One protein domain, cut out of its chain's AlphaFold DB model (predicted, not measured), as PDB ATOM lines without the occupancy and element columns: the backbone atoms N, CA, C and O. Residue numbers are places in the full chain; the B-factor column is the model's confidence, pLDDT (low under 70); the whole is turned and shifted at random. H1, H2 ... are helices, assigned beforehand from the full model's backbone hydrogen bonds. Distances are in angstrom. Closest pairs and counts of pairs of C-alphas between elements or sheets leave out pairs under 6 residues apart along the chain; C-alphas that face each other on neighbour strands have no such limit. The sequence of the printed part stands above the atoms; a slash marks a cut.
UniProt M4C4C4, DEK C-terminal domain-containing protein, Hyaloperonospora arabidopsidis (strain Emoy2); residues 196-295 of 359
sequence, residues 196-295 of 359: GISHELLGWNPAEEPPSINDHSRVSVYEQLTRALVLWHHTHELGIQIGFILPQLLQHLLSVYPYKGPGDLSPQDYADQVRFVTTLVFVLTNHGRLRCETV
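AT A GLANCE: This is residues 196 to 295 of the 359 residues of the protein "DEK C-terminal domain-containing protein" of Hyaloperonospora arabidopsidis (strain Emoy2) (UniProt M4C4C4). Two long helices, H1 and H4, are side by side and run the same way, and a short helix, H2, folds back along H1 to make a helical hairpin, with the one-turn helix H3 next after it on that same side of the long pair. Before H1 comes a long stretch without a named element, residues 196 to 220, and after H4 a tail, residues 285 to 295, adds to the length. The printed part has 100 residues with four named helices, in the order H1, H2, H3, H4, and no named strand. The class is all helix, although under half of the residues, 45 of 100, are in named elements. The whole is compact, with a radius of gyration of the C-alphas of 14.3 A, and its C-alphas span 46 by 32 by 19 A.

HOW THE PARTS SIT: The C-alphas of residues 196 to 220 lie 10 to 20 A from the mean of all C-alphas. H1, residues 221 to 237, touches H2, residues 246 to 251, with residues 225 to 232 alone; the closest C-alphas, those of Trp 232 and Leu 246, are 7.0 A apart. These two form a helical hairpin, at a shallow tilt of 21 degrees, opposite ways. H3, residues 253 to 256, is close to but not clearly touching H1, and the closest C-alphas, those of Tyr 222 and Val 256, are 8.0 A apart. H2 and H3 meet only through their link. H4, residues 267 to 284, touches H1, with 20 pairs of C-alphas within 8 A; the closest, those of Thr 226 and Phe 276, are 4.9 A apart. H1 and H4 stand at a shallow tilt of 25 degrees, the same way, with their centres 11.1 A apart. H4 is apart from H2 and from H3. In H1, H2 and H4 every O i to N i+4 pair is within hydrogen-bond range; H3 is too short for such a pair, and its one O i to N i+3 pair is within range.

IN THESE COORDINATES: H1 begins at C-alpha 221, at (46.445, -12.693, -34.546), and is 24.5 A long from first to last C-alpha. H2 is 8.7 A long and H3 5.5 A. H4, the longest helix with 18 residues, begins at C-alpha 267, at (38.840, -1.188, -37.076), and ends 25.8 A away at C-alpha 284, at (42.312, -16.052, -16.242).

THE WHOLE: The two C-alphas farthest apart, those of His 216 and Val 295, are 51.1 A apart. The printed part has no cut. The link from H2 to H3 is tight, those from H1 to H2 and from H3 to H4 are short, and there is no long link. The mean pLDDT of the printed part is 76.8; it is under 70 in residues 196 to 203, 213 to 217, 238, 240 to 242 and 288 to 295 of this predicted model.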
ATOM      1  N   GLY A 196      35.941 -31.263 -28.194       47.94
ATOM      2  CA  GLY A 196      37.260 -31.866 -28.117       47.94
ATOM      3  C   GLY A 196      37.650 -32.424 -29.480       47.94
ATOM      4  O   GLY A 196      37.429 -33.602 -29.716       47.94
ATOM      5  N   ILE A 197      38.240 -31.588 -30.348       41.00
ATOM      6  CA  ILE A 197      39.114 -31.976 -31.475       41.00
ATOM      7  C   ILE A 197      40.163 -30.865 -31.657       41.00
ATOM      8  O   ILE A 197      39.846 -29.678 -31.626       41.00
ATOM      9  N   SER A 198      41.422 -31.276 -31.803       50.09
ATOM     10  CA  SER A 198      42.644 -30.484 -31.647       50.09
ATOM     11  C   SER A 198      43.533 -30.698 -32.876       50.09
ATOM     12  O   SER A 198      44.338 -31.617 -32.845       50.09
ATOM     13  N   HIS A 199      43.349 -29.925 -33.956       42.62
ATOM     14  CA  HIS A 199      44.432 -29.449 -34.850       42.62
ATOM     15  C   HIS A 199      43.886 -28.646 -36.046       42.62
ATOM     16  O   HIS A 199      44.357 -27.549 -36.323       42.62
ATOM     17  N   GLU A 200      42.858 -29.151 -36.738       50.19
ATOM     18  CA  GLU A 200      42.416 -28.578 -38.027       50.19
ATOM     19  C   GLU A 200      41.627 -27.265 -37.896       50.19
ATOM     20  O   GLU A 200      41.573 -26.477 -38.833       50.19
ATOM     21  N   LEU A 201      41.033 -26.991 -36.729       54.47
ATOM     22  CA  LEU A 201      40.118 -25.855 -36.564       54.47
ATOM     23  C   LEU A 201      40.821 -24.515 -36.291       54.47
ATOM     24  O   LEU A 201      40.259 -23.457 -36.572       54.47
ATOM     25  N   LEU A 202      42.017 -24.552 -35.693       55.78
ATOM     26  CA  LEU A 202      42.781 -23.338 -35.398       55.78
ATOM     27  C   LEU A 202      43.608 -22.894 -36.608       55.78
ATOM     28  O   LEU A 202      43.843 -21.701 -36.757       55.78
ATOM     29  N   GLY A 203      44.025 -23.826 -37.470       64.38
ATOM     30  CA  GLY A 203      44.953 -23.544 -38.571       64.38
ATOM     31  C   GLY A 203      46.403 -23.309 -38.120       64.38
ATOM     32  O   GLY A 203      47.249 -23.028 -38.959       64.38
ATOM     33  N   TRP A 204      46.693 -23.432 -36.816       71.38
ATOM     34  CA  TRP A 204      48.026 -23.325 -36.212       71.38
ATOM     35  C   TRP A 204      48.088 -24.122 -34.895       71.38
ATOM     36  O   TRP A 204      47.050 -24.360 -34.268       71.38
ATOM     37  N   ASN A 205      49.292 -24.538 -34.480       75.19
ATOM     38  CA  ASN A 205      49.526 -25.271 -33.233       75.19
ATOM     39  C   ASN A 205      50.093 -24.340 -32.139       75.19
ATOM     40  O   ASN A 205      51.268 -23.973 -32.210       75.19
ATOM     41  N   PRO A 206      49.321 -24.012 -31.082       74.81
ATOM     42  CA  PRO A 206      49.778 -23.112 -30.021       74.81
ATOM     43  C   PRO A 206      50.976 -23.628 -29.215       74.81
ATOM     44  O   PRO A 206      51.626 -22.838 -28.527       74.81
ATOM     45  N   ALA A 207      51.253 -24.937 -29.249       74.38
ATOM     46  CA  ALA A 207      52.376 -25.536 -28.532       74.38
ATOM     47  C   ALA A 207      53.721 -25.358 -29.250       74.38
ATOM     48  O   ALA A 207      54.756 -25.370 -28.585       74.38
ATOM     49  N   GLU A 208      53.708 -25.208 -30.575       75.94
ATOM     50  CA  GLU A 208      54.916 -25.253 -31.405       75.94
ATOM     51  C   GLU A 208      55.358 -23.859 -31.845       75.94
ATOM     52  O   GLU A 208      56.529 -23.515 -31.696       75.94
ATOM     53  N   GLU A 209      54.432 -23.035 -32.340       77.94
ATOM     54  CA  GLU A 209      54.780 -21.780 -33.012       77.94
ATOM     55  C   GLU A 209      53.801 -20.652 -32.657       77.94
ATOM     56  O   GLU A 209      52.658 -20.926 -32.286       77.94
ATOM     57  N   PRO A 210      54.229 -19.374 -32.717       75.69
ATOM     58  CA  PRO A 210      53.325 -18.238 -32.591       75.69
ATOM     59  C   PRO A 210      52.334 -18.186 -33.766       75.69
ATOM     60  O   PRO A 210      52.629 -18.694 -34.849       75.69
ATOM     61  N   PRO A 211      51.169 -17.539 -33.586       76.69
ATOM     62  CA  PRO A 211      50.187 -17.409 -34.658       76.69
ATOM     63  C   PRO A 211      50.826 -16.653 -35.825       76.69
ATOM     64  O   PRO A 211      51.373 -15.562 -35.636       76.69
ATOM     65  N   SER A 212      50.812 -17.245 -37.023       71.06
ATOM     66  CA  SER A 212      51.506 -16.657 -38.168       71.06
ATOM     67  C   SER A 212      50.841 -15.340 -38.569       71.06
ATOM     68  O   SER A 212      49.632 -15.309 -38.800       71.06
ATOM     69  N   ILE A 213      51.636 -14.280 -38.733       65.44
ATOM     70  CA  ILE A 213      51.206 -12.987 -39.301       65.44
ATOM     71  C   ILE A 213      51.295 -13.041 -40.841       65.44
ATOM     72  O   ILE A 213      51.538 -12.040 -41.501       65.44
ATOM     73  N   ASN A 214      51.190 -14.224 -41.453       56.09
ATOM     74  CA  ASN A 214      51.333 -14.317 -42.902       56.09
ATOM     75  C   ASN A 214      50.116 -13.678 -43.591       56.09
ATOM     76  O   ASN A 214      48.974 -14.048 -43.304       56.09
ATOM     77  N   ASP A 215      50.389 -12.789 -44.553       54.38
ATOM     78  CA  ASP A 215      49.440 -11.971 -45.339       54.38
ATOM     79  C   ASP A 215      48.316 -12.759 -46.046       54.38
ATOM     80  O   ASP A 215      47.370 -12.181 -46.579       54.38
ATOM     81  N   HIS A 216      48.388 -14.091 -46.070       55.28
ATOM     82  CA  HIS A 216      47.379 -14.947 -46.694       55.28
ATOM     83  C   HIS A 216      46.261 -15.387 -45.742       55.28
ATOM     84  O   HIS A 216      45.193 -15.790 -46.210       55.28
ATOM     85  N   SER A 217      46.461 -15.310 -44.421       58.53
ATOM     86  CA  SER A 217      45.394 -15.617 -43.468       58.53
ATOM     87  C   SER A 217      44.557 -14.359 -43.232       58.53
ATOM     88  O   SER A 217      45.042 -13.370 -42.699       58.53
ATOM     89  N   ARG A 218      43.274 -14.386 -43.615       73.62
ATOM     90  CA  ARG A 218      42.320 -13.281 -43.369       73.62
ATOM     91  C   ARG A 218      42.016 -13.034 -41.879       73.62
ATOM     92  O   ARG A 218      41.165 -12.210 -41.571       73.62
ATOM     93  N   VAL A 219      42.637 -13.785 -40.971       80.56
ATOM     94  CA  VAL A 219      42.269 -13.876 -39.555       80.56
ATOM     95  C   VAL A 219      43.343 -13.189 -38.726       80.56
ATOM     96  O   VAL A 219      44.503 -13.603 -38.756       80.56
ATOM     97  N   SER A 220      42.956 -12.169 -37.961       88.88
ATOM     98  CA  SER A 220      43.888 -11.418 -37.121       88.88
ATOM     99  C   SER A 220      44.537 -12.319 -36.062       88.88
ATOM    100  O   SER A 220      43.946 -13.288 -35.576       88.88
ATOM    101  N   VAL A 221      45.759 -11.981 -35.641       89.81
ATOM    102  CA  VAL A 221      46.445 -12.693 -34.546       89.81
ATOM    103  C   VAL A 221      45.592 -12.710 -33.273       89.81
ATOM    104  O   VAL A 221      45.532 -13.720 -32.568       89.81
ATOM    105  N   TYR A 222      44.894 -11.610 -32.988       91.56
ATOM    106  CA  TYR A 222      44.001 -11.510 -31.838       91.56
ATOM    107  C   TYR A 222      42.834 -12.495 -31.932       91.56
ATOM    108  O   TYR A 222      42.491 -13.138 -30.937       91.56
ATOM    109  N   GLU A 223      42.246 -12.661 -33.114       87.75
ATOM    110  CA  GLU A 223      41.188 -13.639 -33.336       87.75
ATOM    111  C   GLU A 223      41.708 -15.077 -33.163       87.75
ATOM    112  O   GLU A 223      41.076 -15.879 -32.469       87.75
ATOM    113  N   GLN A 224      42.888 -15.395 -33.704       87.38
ATOM    114  CA  GLN A 224      43.514 -16.717 -33.554       87.38
ATOM    115  C   GLN A 224      43.766 -17.068 -32.080       87.38
ATOM    116  O   GLN A 224      43.411 -18.161 -31.623       87.38
ATOM    117  N   LEU A 225      44.316 -16.125 -31.310       89.00
ATOM    118  CA  LEU A 225      44.544 -16.295 -29.876       89.00
ATOM    119  C   LEU A 225      43.229 -16.389 -29.087       89.00
ATOM    120  O   LEU A 225      43.136 -17.171 -28.140       89.00
ATOM    121  N   THR A 226      42.199 -15.638 -29.487       88.19
ATOM    122  CA  THR A 226      40.861 -15.718 -28.878       88.19
ATOM    123  C   THR A 226      40.261 -17.107 -29.072       88.19
ATOM    124  O   THR A 226      39.834 -17.725 -28.099       88.19
ATOM    125  N   ARG A 227      40.284 -17.640 -30.300       84.69
ATOM    126  CA  ARG A 227      39.780 -18.989 -30.607       84.69
ATOM    127  C   ARG A 227      40.508 -20.060 -29.793       84.69
ATOM    128  O   ARG A 227      39.859 -20.933 -29.219       84.69
ATOM    129  N   ALA A 228      41.833 -19.964 -29.682       84.62
ATOM    130  CA  ALA A 228      42.633 -20.891 -28.883       84.62
ATOM    131  C   ALA A 228      42.315 -20.802 -27.376       84.62
ATOM    132  O   ALA A 228      42.213 -21.835 -26.714       84.62
ATOM    133  N   LEU A 229      42.101 -19.594 -26.836       87.25
ATOM    134  CA  LEU A 229      41.714 -19.378 -25.433       87.25
ATOM    135  C   LEU A 229      40.345 -19.985 -25.114       87.25
ATOM    136  O   LEU A 229      40.200 -20.662 -24.097       87.25
ATOM    137  N   VAL A 230      39.356 -19.743 -25.978       81.94
ATOM    138  CA  VAL A 230      37.995 -20.281 -25.838       81.94
ATOM    139  C   VAL A 230      38.023 -21.805 -25.892       81.94
ATOM    140  O   VAL A 230      37.460 -22.462 -25.014       81.94
ATOM    141  N   LEU A 231      38.742 -22.369 -26.869       80.69
ATOM    142  CA  LEU A 231      38.908 -23.814 -27.001       80.69
ATOM    143  C   LEU A 231      39.533 -24.411 -25.738       80.69
ATOM    144  O   LEU A 231      38.955 -25.324 -25.154       80.69
ATOM    145  N   TRP A 232      40.658 -23.851 -25.280       85.06
ATOM    146  CA  TRP A 232      41.334 -24.316 -24.070       85.06
ATOM    147  C   TRP A 232      40.443 -24.256 -22.834       85.06
ATOM    148  O   TRP A 232      40.415 -25.202 -22.045       85.06
ATOM    149  N   HIS A 233      39.703 -23.160 -22.650       82.75
ATOM    150  CA  HIS A 233      38.850 -22.998 -21.482       82.75
ATOM    151  C   HIS A 233      37.753 -24.066 -21.429       82.75
ATOM    152  O   HIS A 233      37.587 -24.726 -20.399       82.75
ATOM    153  N   HIS A 234      37.039 -24.271 -22.537       72.19
ATOM    154  CA  HIS A 234      35.954 -25.246 -22.587       72.19
ATOM    155  C   HIS A 234      36.462 -26.683 -22.464       72.19
ATOM    156  O   HIS A 234      35.904 -27.457 -21.687       72.19
ATOM    157  N   THR A 235      37.556 -27.039 -23.141       70.25
ATOM    158  CA  THR A 235      38.118 -28.392 -23.035       70.25
ATOM    159  C   THR A 235      38.608 -28.669 -21.616       70.25
ATOM    160  O   THR A 235      38.371 -29.751 -21.081       70.25
ATOM    161  N   HIS A 236      39.220 -27.678 -20.959       78.12
ATOM    162  CA  HIS A 236      39.672 -27.791 -19.575       78.12
ATOM    163  C   HIS A 236      38.506 -27.963 -18.583       78.12
ATOM    164  O   HIS A 236      38.592 -28.806 -17.684       78.12
ATOM    165  N   GLU A 237      37.408 -27.210 -18.729       72.25
ATOM    166  CA  GLU A 237      36.205 -27.388 -17.894       72.25
ATOM    167  C   GLU A 237      35.564 -28.771 -18.097       72.25
ATOM    168  O   GLU A 237      35.085 -29.369 -17.132       72.25
ATOM    169  N   LEU A 238      35.633 -29.318 -19.313       63.16
ATOM    170  CA  LEU A 238      35.145 -30.658 -19.650       63.16
ATOM    171  C   LEU A 238      36.118 -31.791 -19.270       63.16
ATOM    172  O   LEU A 238      35.771 -32.965 -19.388       63.16
ATOM    173  N   GLY A 239      37.331 -31.470 -18.807       70.88
ATOM    174  CA  GLY A 239      38.365 -32.462 -18.493       70.88
ATOM    175  C   GLY A 239      38.981 -33.138 -19.724       70.88
ATOM    176  O   GLY A 239      39.591 -34.198 -19.597       70.88
ATOM    177  N   ILE A 240      38.830 -32.535 -20.902       69.88
ATOM    178  CA  ILE A 240      39.403 -33.003 -22.163       69.88
ATOM    179  C   ILE A 240      40.811 -32.421 -22.295       69.88
ATOM    180  O   ILE A 240      41.012 -31.207 -22.222       69.88
ATOM    181  N   GLN A 241      41.796 -33.294 -22.503       68.06
ATOM    182  CA  GLN A 241      43.152 -32.866 -22.828       68.06
ATOM    183  C   GLN A 241      43.209 -32.466 -24.300       68.06
ATOM    184  O   GLN A 241      42.935 -33.277 -25.182       68.06
ATOM    185  N   ILE A 242      43.566 -31.213 -24.554       69.69
ATOM    186  CA  ILE A 242      43.958 -30.744 -25.883       69.69
ATOM    187  C   ILE A 242      45.481 -30.683 -25.962       69.69
ATOM    188  O   ILE A 242      46.142 -30.591 -24.929       69.69
ATOM    189  N   GLY A 243      46.039 -30.738 -27.174       74.31
ATOM    190  CA  GLY A 243      47.485 -30.822 -27.423       74.31
ATOM    191  C   GLY A 243      48.328 -29.629 -26.948       74.31
ATOM    192  O   GLY A 243      49.508 -29.571 -27.269       74.31
ATOM    193  N   PHE A 244      47.756 -28.687 -26.192       80.94
ATOM    194  CA  PHE A 244      48.469 -27.566 -25.588       80.94
ATOM    195  C   PHE A 244      47.885 -27.169 -24.218       80.94
ATOM    196  O   PHE A 244      46.709 -27.383 -23.920       80.94
ATOM    197  N   ILE A 245      48.712 -26.552 -23.371       85.94
ATOM    198  CA  ILE A 245      48.329 -26.040 -22.044       85.94
ATOM    199  C   ILE A 245      48.250 -24.508 -22.025       85.94
ATOM    200  O   ILE A 245      48.907 -23.834 -22.816       85.94
ATOM    201  N   LEU A 246      47.503 -23.932 -21.074       88.44
ATOM    202  CA  LEU A 246      47.361 -22.474 -20.958       88.44
ATOM    203  C   LEU A 246      48.707 -21.730 -20.920       88.44
ATOM    204  O   LEU A 246      48.824 -20.754 -21.649       88.44
ATOM    205  N   PRO A 247      49.742 -22.157 -20.164       90.38
ATOM    206  CA  PRO A 247      51.044 -21.488 -20.203       90.38
ATOM    207  C   PRO A 247      51.672 -21.409 -21.600       90.38
ATOM    208  O   PRO A 247      52.240 -20.376 -21.939       90.38
ATOM    209  N   GLN A 248      51.529 -22.458 -22.421       86.88
ATOM    210  CA  GLN A 248      52.012 -22.462 -23.807       86.88
ATOM    211  C   GLN A 248      51.225 -21.474 -24.670       86.88
ATOM    212  O   GLN A 248      51.804 -20.802 -25.506       86.88
ATOM    213  N   LEU A 249      49.921 -21.311 -24.439       87.94
ATOM    214  CA  LEU A 249      49.151 -20.279 -25.136       87.94
ATOM    215  C   LEU A 249      49.521 -18.863 -24.660       87.94
ATOM    216  O   LEU A 249      49.637 -17.941 -25.463       87.94
ATOM    217  N   LEU A 250      49.728 -18.682 -23.351       90.31
ATOM    218  CA  LEU A 250      50.057 -17.388 -22.747       90.31
ATOM    219  C   LEU A 250      51.463 -16.897 -23.106       90.31
ATOM    220  O   LEU A 250      51.691 -15.693 -23.054       90.31
ATOM    221  N   GLN A 251      52.396 -17.774 -23.490       91.06
ATOM    222  CA  GLN A 251      53.724 -17.340 -23.943       91.06
ATOM    223  C   GLN A 251      53.629 -16.417 -25.172       91.06
ATOM    224  O   GLN A 251      54.408 -15.474 -25.308       91.06
ATOM    225  N   HIS A 252      52.599 -16.619 -26.002       88.00
ATOM    226  CA  HIS A 252      52.318 -15.816 -27.191       88.00
ATOM    227  C   HIS A 252      51.682 -14.460 -26.869       88.00
ATOM    228  O   HIS A 252      51.565 -13.620 -27.749       88.00
ATOM    229  N   LEU A 253      51.316 -14.175 -25.612       86.81
ATOM    230  CA  LEU A 253      50.879 -12.825 -25.225       86.81
ATOM    231  C   LEU A 253      51.976 -11.781 -25.410       86.81
ATOM    232  O   LEU A 253      51.682 -10.613 -25.660       86.81
ATOM    233  N   LEU A 254      53.235 -12.194 -25.264       85.38
ATOM    234  CA  LEU A 254      54.374 -11.293 -25.364       85.38
ATOM    235  C   LEU A 254      54.567 -10.757 -26.785       85.38
ATOM    236  O   LEU A 254      55.148  -9.687 -26.935       85.38
ATOM    237  N   SER A 255      54.060 -11.446 -27.815       84.81
ATOM    238  CA  SER A 255      54.150 -10.972 -29.203       84.81
ATOM    239  C   SER A 255      53.117  -9.895 -29.542       84.81
ATOM    240  O   SER A 255      53.310  -9.145 -30.495       84.81
ATOM    241  N   VAL A 256      52.039  -9.790 -28.756       87.38
ATOM    242  CA  VAL A 256      50.943  -8.826 -28.967       87.38
ATOM    243  C   VAL A 256      50.909  -7.700 -27.930       87.38
ATOM    244  O   VAL A 256      50.064  -6.810 -28.007       87.38
ATOM    245  N   TYR A 257      51.813  -7.728 -26.949       84.19
ATOM    246  CA  TYR A 257      51.952  -6.690 -25.931       84.19
ATOM    247  C   TYR A 257      53.123  -5.744 -26.272       84.19
ATOM    248  O   TYR A 257      54.203  -6.230 -26.601       84.19
ATOM    249  N   PRO A 258      52.977  -4.409 -26.135       89.00
ATOM    250  CA  PRO A 258      51.824  -3.680 -25.601       89.00
ATOM    251  C   PRO A 258      50.637  -3.606 -26.572       89.00
ATOM    252  O   PRO A 258      50.814  -3.503 -27.783       89.00
ATOM    253  N   TYR A 259      49.420  -3.608 -26.015       89.31
ATOM    254  CA  TYR A 259      48.191  -3.455 -26.796       89.31
ATOM    255  C   TYR A 259      48.135  -2.090 -27.478       89.31
ATOM    256  O   TYR A 259      48.492  -1.067 -26.888       89.31
ATOM    257  N   LYS A 260      47.631  -2.083 -28.708       91.38
ATOM    258  CA  LYS A 260      47.583  -0.909 -29.575       91.38
ATOM    259  C   LYS A 260      46.296  -0.100 -29.393       91.38
ATOM    260  O   LYS A 260      45.252  -0.640 -29.011       91.38
ATOM    261  N   GLY A 261      46.359   1.207 -29.644       90.38
ATOM    262  CA  GLY A 261      45.199   2.093 -29.607       90.38
ATOM    263  C   GLY A 261      44.294   1.938 -30.839       90.38
ATOM    264  O   GLY A 261      44.682   1.313 -31.825       90.38
ATOM    265  N   PRO A 262      43.089   2.537 -30.827       89.25
ATOM    266  CA  PRO A 262      42.158   2.487 -31.961       89.25
ATOM    267  C   PRO A 262      42.670   3.201 -33.223       89.25
ATOM    268  O   PRO A 262      42.112   2.990 -34.289       89.25
ATOM    269  N   GLY A 263      43.698   4.053 -33.110       90.69
ATOM    270  CA  GLY A 263      44.350   4.699 -34.257       90.69
ATOM    271  C   GLY A 263      45.521   3.905 -34.847       90.69
ATOM    272  O   GLY A 263      45.994   4.243 -35.924       90.69
ATOM    273  N   ASP A 264      45.977   2.859 -34.155       91.25
ATOM    274  CA  ASP A 264      47.185   2.099 -34.506       91.25
ATOM    275  C   ASP A 264      46.870   0.765 -35.212       91.25
ATOM    276  O   ASP A 264      47.778   0.029 -35.608       91.25
ATOM    277  N   LEU A 265      45.585   0.413 -35.299       91.12
ATOM    278  CA  LEU A 265      45.063  -0.835 -35.849       91.12
ATOM    279  C   LEU A 265      43.910  -0.544 -36.806       91.12
ATOM    280  O   LEU A 265      43.215   0.465 -36.670       91.12
ATOM    281  N   SER A 266      43.668  -1.464 -37.743       92.25
ATOM    282  CA  SER A 266      42.425  -1.438 -38.510       92.25
ATOM    283  C   SER A 266      41.221  -1.567 -37.558       92.25
ATOM    284  O   SER A 266      41.349  -2.158 -36.478       92.25
ATOM    285  N   PRO A 267      40.029  -1.051 -37.919       89.75
ATOM    286  CA  PRO A 267      38.840  -1.188 -37.076       89.75
ATOM    287  C   PRO A 267      38.534  -2.642 -36.688       89.75
ATOM    288  O   PRO A 267      38.127  -2.900 -35.554       89.75
ATOM    289  N   GLN A 268      38.782  -3.583 -37.607       88.31
ATOM    290  CA  GLN A 268      38.604  -5.013 -37.380       88.31
ATOM    291  C   GLN A 268      39.643  -5.567 -36.397       88.31
ATOM    292  O   GLN A 268      39.269  -6.161 -35.388       88.31
ATOM    293  N   ASP A 269      40.934  -5.301 -36.617       89.12
ATOM    294  CA  ASP A 269      41.994  -5.780 -35.719       89.12
ATOM    295  C   ASP A 269      41.854  -5.197 -34.312       89.12
ATOM    296  O   ASP A 269      42.130  -5.870 -33.318       89.12
ATOM    297  N   TYR A 270      41.401  -3.945 -34.202       90.62
ATOM    298  CA  TYR A 270      41.108  -3.334 -32.911       90.62
ATOM    299  C   TYR A 270      39.927  -4.026 -32.217       90.62
ATOM    300  O   TYR A 270      39.988  -4.289 -31.012       90.62
ATOM    301  N   ALA A 271      38.862  -4.360 -32.955       85.81
ATOM    302  CA  ALA A 271      37.739  -5.123 -32.417       85.81
ATOM    303  C   ALA A 271      38.183  -6.513 -31.934       85.81
ATOM    304  O   ALA A 271      37.812  -6.923 -30.829       85.81
ATOM    305  N   ASP A 272      39.032  -7.196 -32.699       91.00
ATOM    306  CA  ASP A 272      39.578  -8.500 -32.328       91.00
ATOM    307  C   ASP A 272      40.517  -8.405 -31.122       91.00
ATOM    308  O   ASP A 272      40.418  -9.224 -30.209       91.00
ATOM    309  N   GLN A 273      41.351  -7.362 -31.028       93.06
ATOM    310  CA  GLN A 273      42.165  -7.093 -29.839       93.06
ATOM    311  C   GLN A 273      41.286  -6.922 -28.594       93.06
ATOM    312  O   GLN A 273      41.568  -7.495 -27.539       93.06
ATOM    313  N   VAL A 274      40.196  -6.155 -28.695       88.69
ATOM    314  CA  VAL A 274      39.259  -5.956 -27.579       88.69
ATOM    315  C   VAL A 274      38.606  -7.280 -27.168       88.69
ATOM    316  O   VAL A 274      38.490  -7.559 -25.967       88.69
ATOM    317  N   ARG A 275      38.212  -8.121 -28.134       85.81
ATOM    318  CA  ARG A 275      37.655  -9.464 -27.881       85.81
ATOM    319  C   ARG A 275      38.667 -10.370 -27.194       85.81
ATOM    320  O   ARG A 275      38.329 -11.003 -26.191       85.81
ATOM    321  N   PHE A 276      39.901 -10.376 -27.681       92.69
ATOM    322  CA  PHE A 276      40.992 -11.154 -27.120       92.69
ATOM    323  C   PHE A 276      41.262 -10.791 -25.666       92.69
ATOM    324  O   PHE A 276      41.192 -11.653 -24.793       92.69
ATOM    325  N   VAL A 277      41.487  -9.505 -25.381       90.25
ATOM    326  CA  VAL A 277      41.767  -9.027 -24.020       90.25
ATOM    327  C   VAL A 277      40.609  -9.357 -23.079       90.25
ATOM    328  O   VAL A 277      40.830  -9.800 -21.951       90.25
ATOM    329  N   THR A 278      39.370  -9.190 -23.540       83.31
ATOM    330  CA  THR A 278      38.178  -9.509 -22.744       83.31
ATOM    331  C   THR A 278      38.112 -11.002 -22.416       83.31
ATOM    332  O   THR A 278      37.934 -11.375 -21.255       83.31
ATOM    333  N   THR A 279      38.316 -11.856 -23.419       85.38
ATOM    334  CA  THR A 279      38.316 -13.317 -23.269       85.38
ATOM    335  C   THR A 279      39.442 -13.775 -22.353       85.38
ATOM    336  O   THR A 279      39.208 -14.549 -21.432       85.38
ATOM    337  N   LEU A 280      40.650 -13.241 -22.533       90.25
ATOM    338  CA  LEU A 280      41.802 -13.525 -21.686       90.25
ATOM    339  C   LEU A 280      41.502 -13.226 -20.214       90.25
ATOM    340  O   LEU A 280      41.745 -14.067 -19.349       90.25
ATOM    341  N   VAL A 281      40.937 -12.052 -19.917       84.88
ATOM    342  CA  VAL A 281      40.556 -11.681 -18.547       84.88
ATOM    343  C   VAL A 281      39.510 -12.646 -17.989       84.88
ATOM    344  O   VAL A 281      39.626 -13.062 -16.832       84.88
ATOM    345  N   PHE A 282      38.511 -13.045 -18.780       81.50
ATOM    346  CA  PHE A 282      37.527 -14.032 -18.339       81.50
ATOM    347  C   PHE A 282      38.166 -15.390 -18.057       81.50
ATOM    348  O   PHE A 282      37.993 -15.914 -16.959       81.50
ATOM    349  N   VAL A 283      38.977 -15.921 -18.966       83.75
ATOM    350  CA  VAL A 283      39.649 -17.214 -18.787       83.75
ATOM    351  C   VAL A 283      40.558 -17.202 -17.554       83.75
ATOM    352  O   VAL A 283      40.443 -18.083 -16.700       83.75
ATOM    353  N   LEU A 284      41.394 -16.170 -17.384       83.69
ATOM    354  CA  LEU A 284      42.312 -16.052 -16.242       83.69
ATOM    355  C   LEU A 284      41.589 -15.885 -14.899       83.69
ATOM    356  O   LEU A 284      42.075 -16.343 -13.868       83.69
ATOM    357  N   THR A 285      40.415 -15.251 -14.895       74.69
ATOM    358  CA  THR A 285      39.585 -15.115 -13.685       74.69
ATOM    359  C   THR A 285      38.629 -16.294 -13.479       74.69
ATOM    360  O   THR A 285      37.800 -16.262 -12.564       74.69
ATOM    361  N   ASN A 286      38.743 -17.338 -14.307       76.69
ATOM    362  CA  ASN A 286      37.805 -18.454 -14.390       76.69
ATOM    363  C   ASN A 286      36.348 -17.971 -14.456       76.69
ATOM    364  O   ASN A 286      35.517 -18.336 -13.625       76.69
ATOM    365  N   HIS A 287      36.075 -17.045 -15.372       71.81
ATOM    366  CA  HIS A 287      34.789 -16.379 -15.553       71.81
ATOM    367  C   HIS A 287      34.254 -15.806 -14.235       71.81
ATOM    368  O   HIS A 287      33.094 -15.974 -13.886       71.81
ATOM    369  N   GLY A 288      35.132 -15.185 -13.442       62.28
ATOM    370  CA  GLY A 288      34.815 -14.652 -12.116       62.28
ATOM    371  C   GLY A 288      34.578 -15.687 -11.006       62.28
ATOM    372  O   GLY A 288      34.247 -15.282  -9.892       62.28
ATOM    373  N   ARG A 289      34.766 -16.997 -11.240       62.06
ATOM    374  CA  ARG A 289      34.730 -18.029 -10.179       62.06
ATOM    375  C   ARG A 289      35.908 -17.903  -9.219       62.06
ATOM    376  O   ARG A 289      35.756 -18.178  -8.029       62.06
ATOM    377  N   LEU A 290      37.063 -17.442  -9.704       51.41
ATOM    378  CA  LEU A 290      38.194 -17.062  -8.860       51.41
ATOM    379  C   LEU A 290      37.937 -15.661  -8.299       51.41
ATOM    380  O   LEU A 290      38.574 -14.676  -8.666       51.41
ATOM    381  N   ARG A 291      36.942 -15.560  -7.417       50.41
ATOM    382  CA  ARG A 291      36.727 -14.335  -6.658       50.41
ATOM    383  C   ARG A 291      37.842 -14.209  -5.628       50.41
ATOM    384  O   ARG A 291      37.882 -14.978  -4.670       50.41
ATOM    385  N   CYS A 292      38.665 -13.174  -5.742       44.91
ATOM    386  CA  CYS A 292      39.428 -12.647  -4.608       44.91
ATOM    387  C   CYS A 292      38.481 -11.899  -3.650       44.91
ATOM    388  O   CYS A 292      38.713 -10.744  -3.318       44.91
ATOM    389  N   GLU A 293      37.346 -12.499  -3.281       44.19
ATOM    390  CA  GLU A 293      36.424 -11.924  -2.307       44.19
ATOM    391  C   GLU A 293      36.647 -12.603  -0.961       44.19
ATOM    392  O   GLU A 293      36.371 -13.788  -0.779       44.19
ATOM    393  N   THR A 294      37.095 -11.821   0.016       45.12
ATOM    394  CA  THR A 294      37.021 -12.201   1.420       45.12
ATOM    395  C   THR A 294      35.549 -12.253   1.820       45.12
ATOM    396  O   THR A 294      34.883 -11.219   1.933       45.12
ATOM    397  N   VAL A 295      34.995 -13.452   2.019       42.91
ATOM    398  CA  VAL A 295      33.622 -13.607   2.516       42.91
ATOM    399  C   VAL A 295      33.574 -13.117   3.964       42.91
ATOM    400  O   VAL A 295      33.900 -13.846   4.900       42.91
TER     401      VAL A 295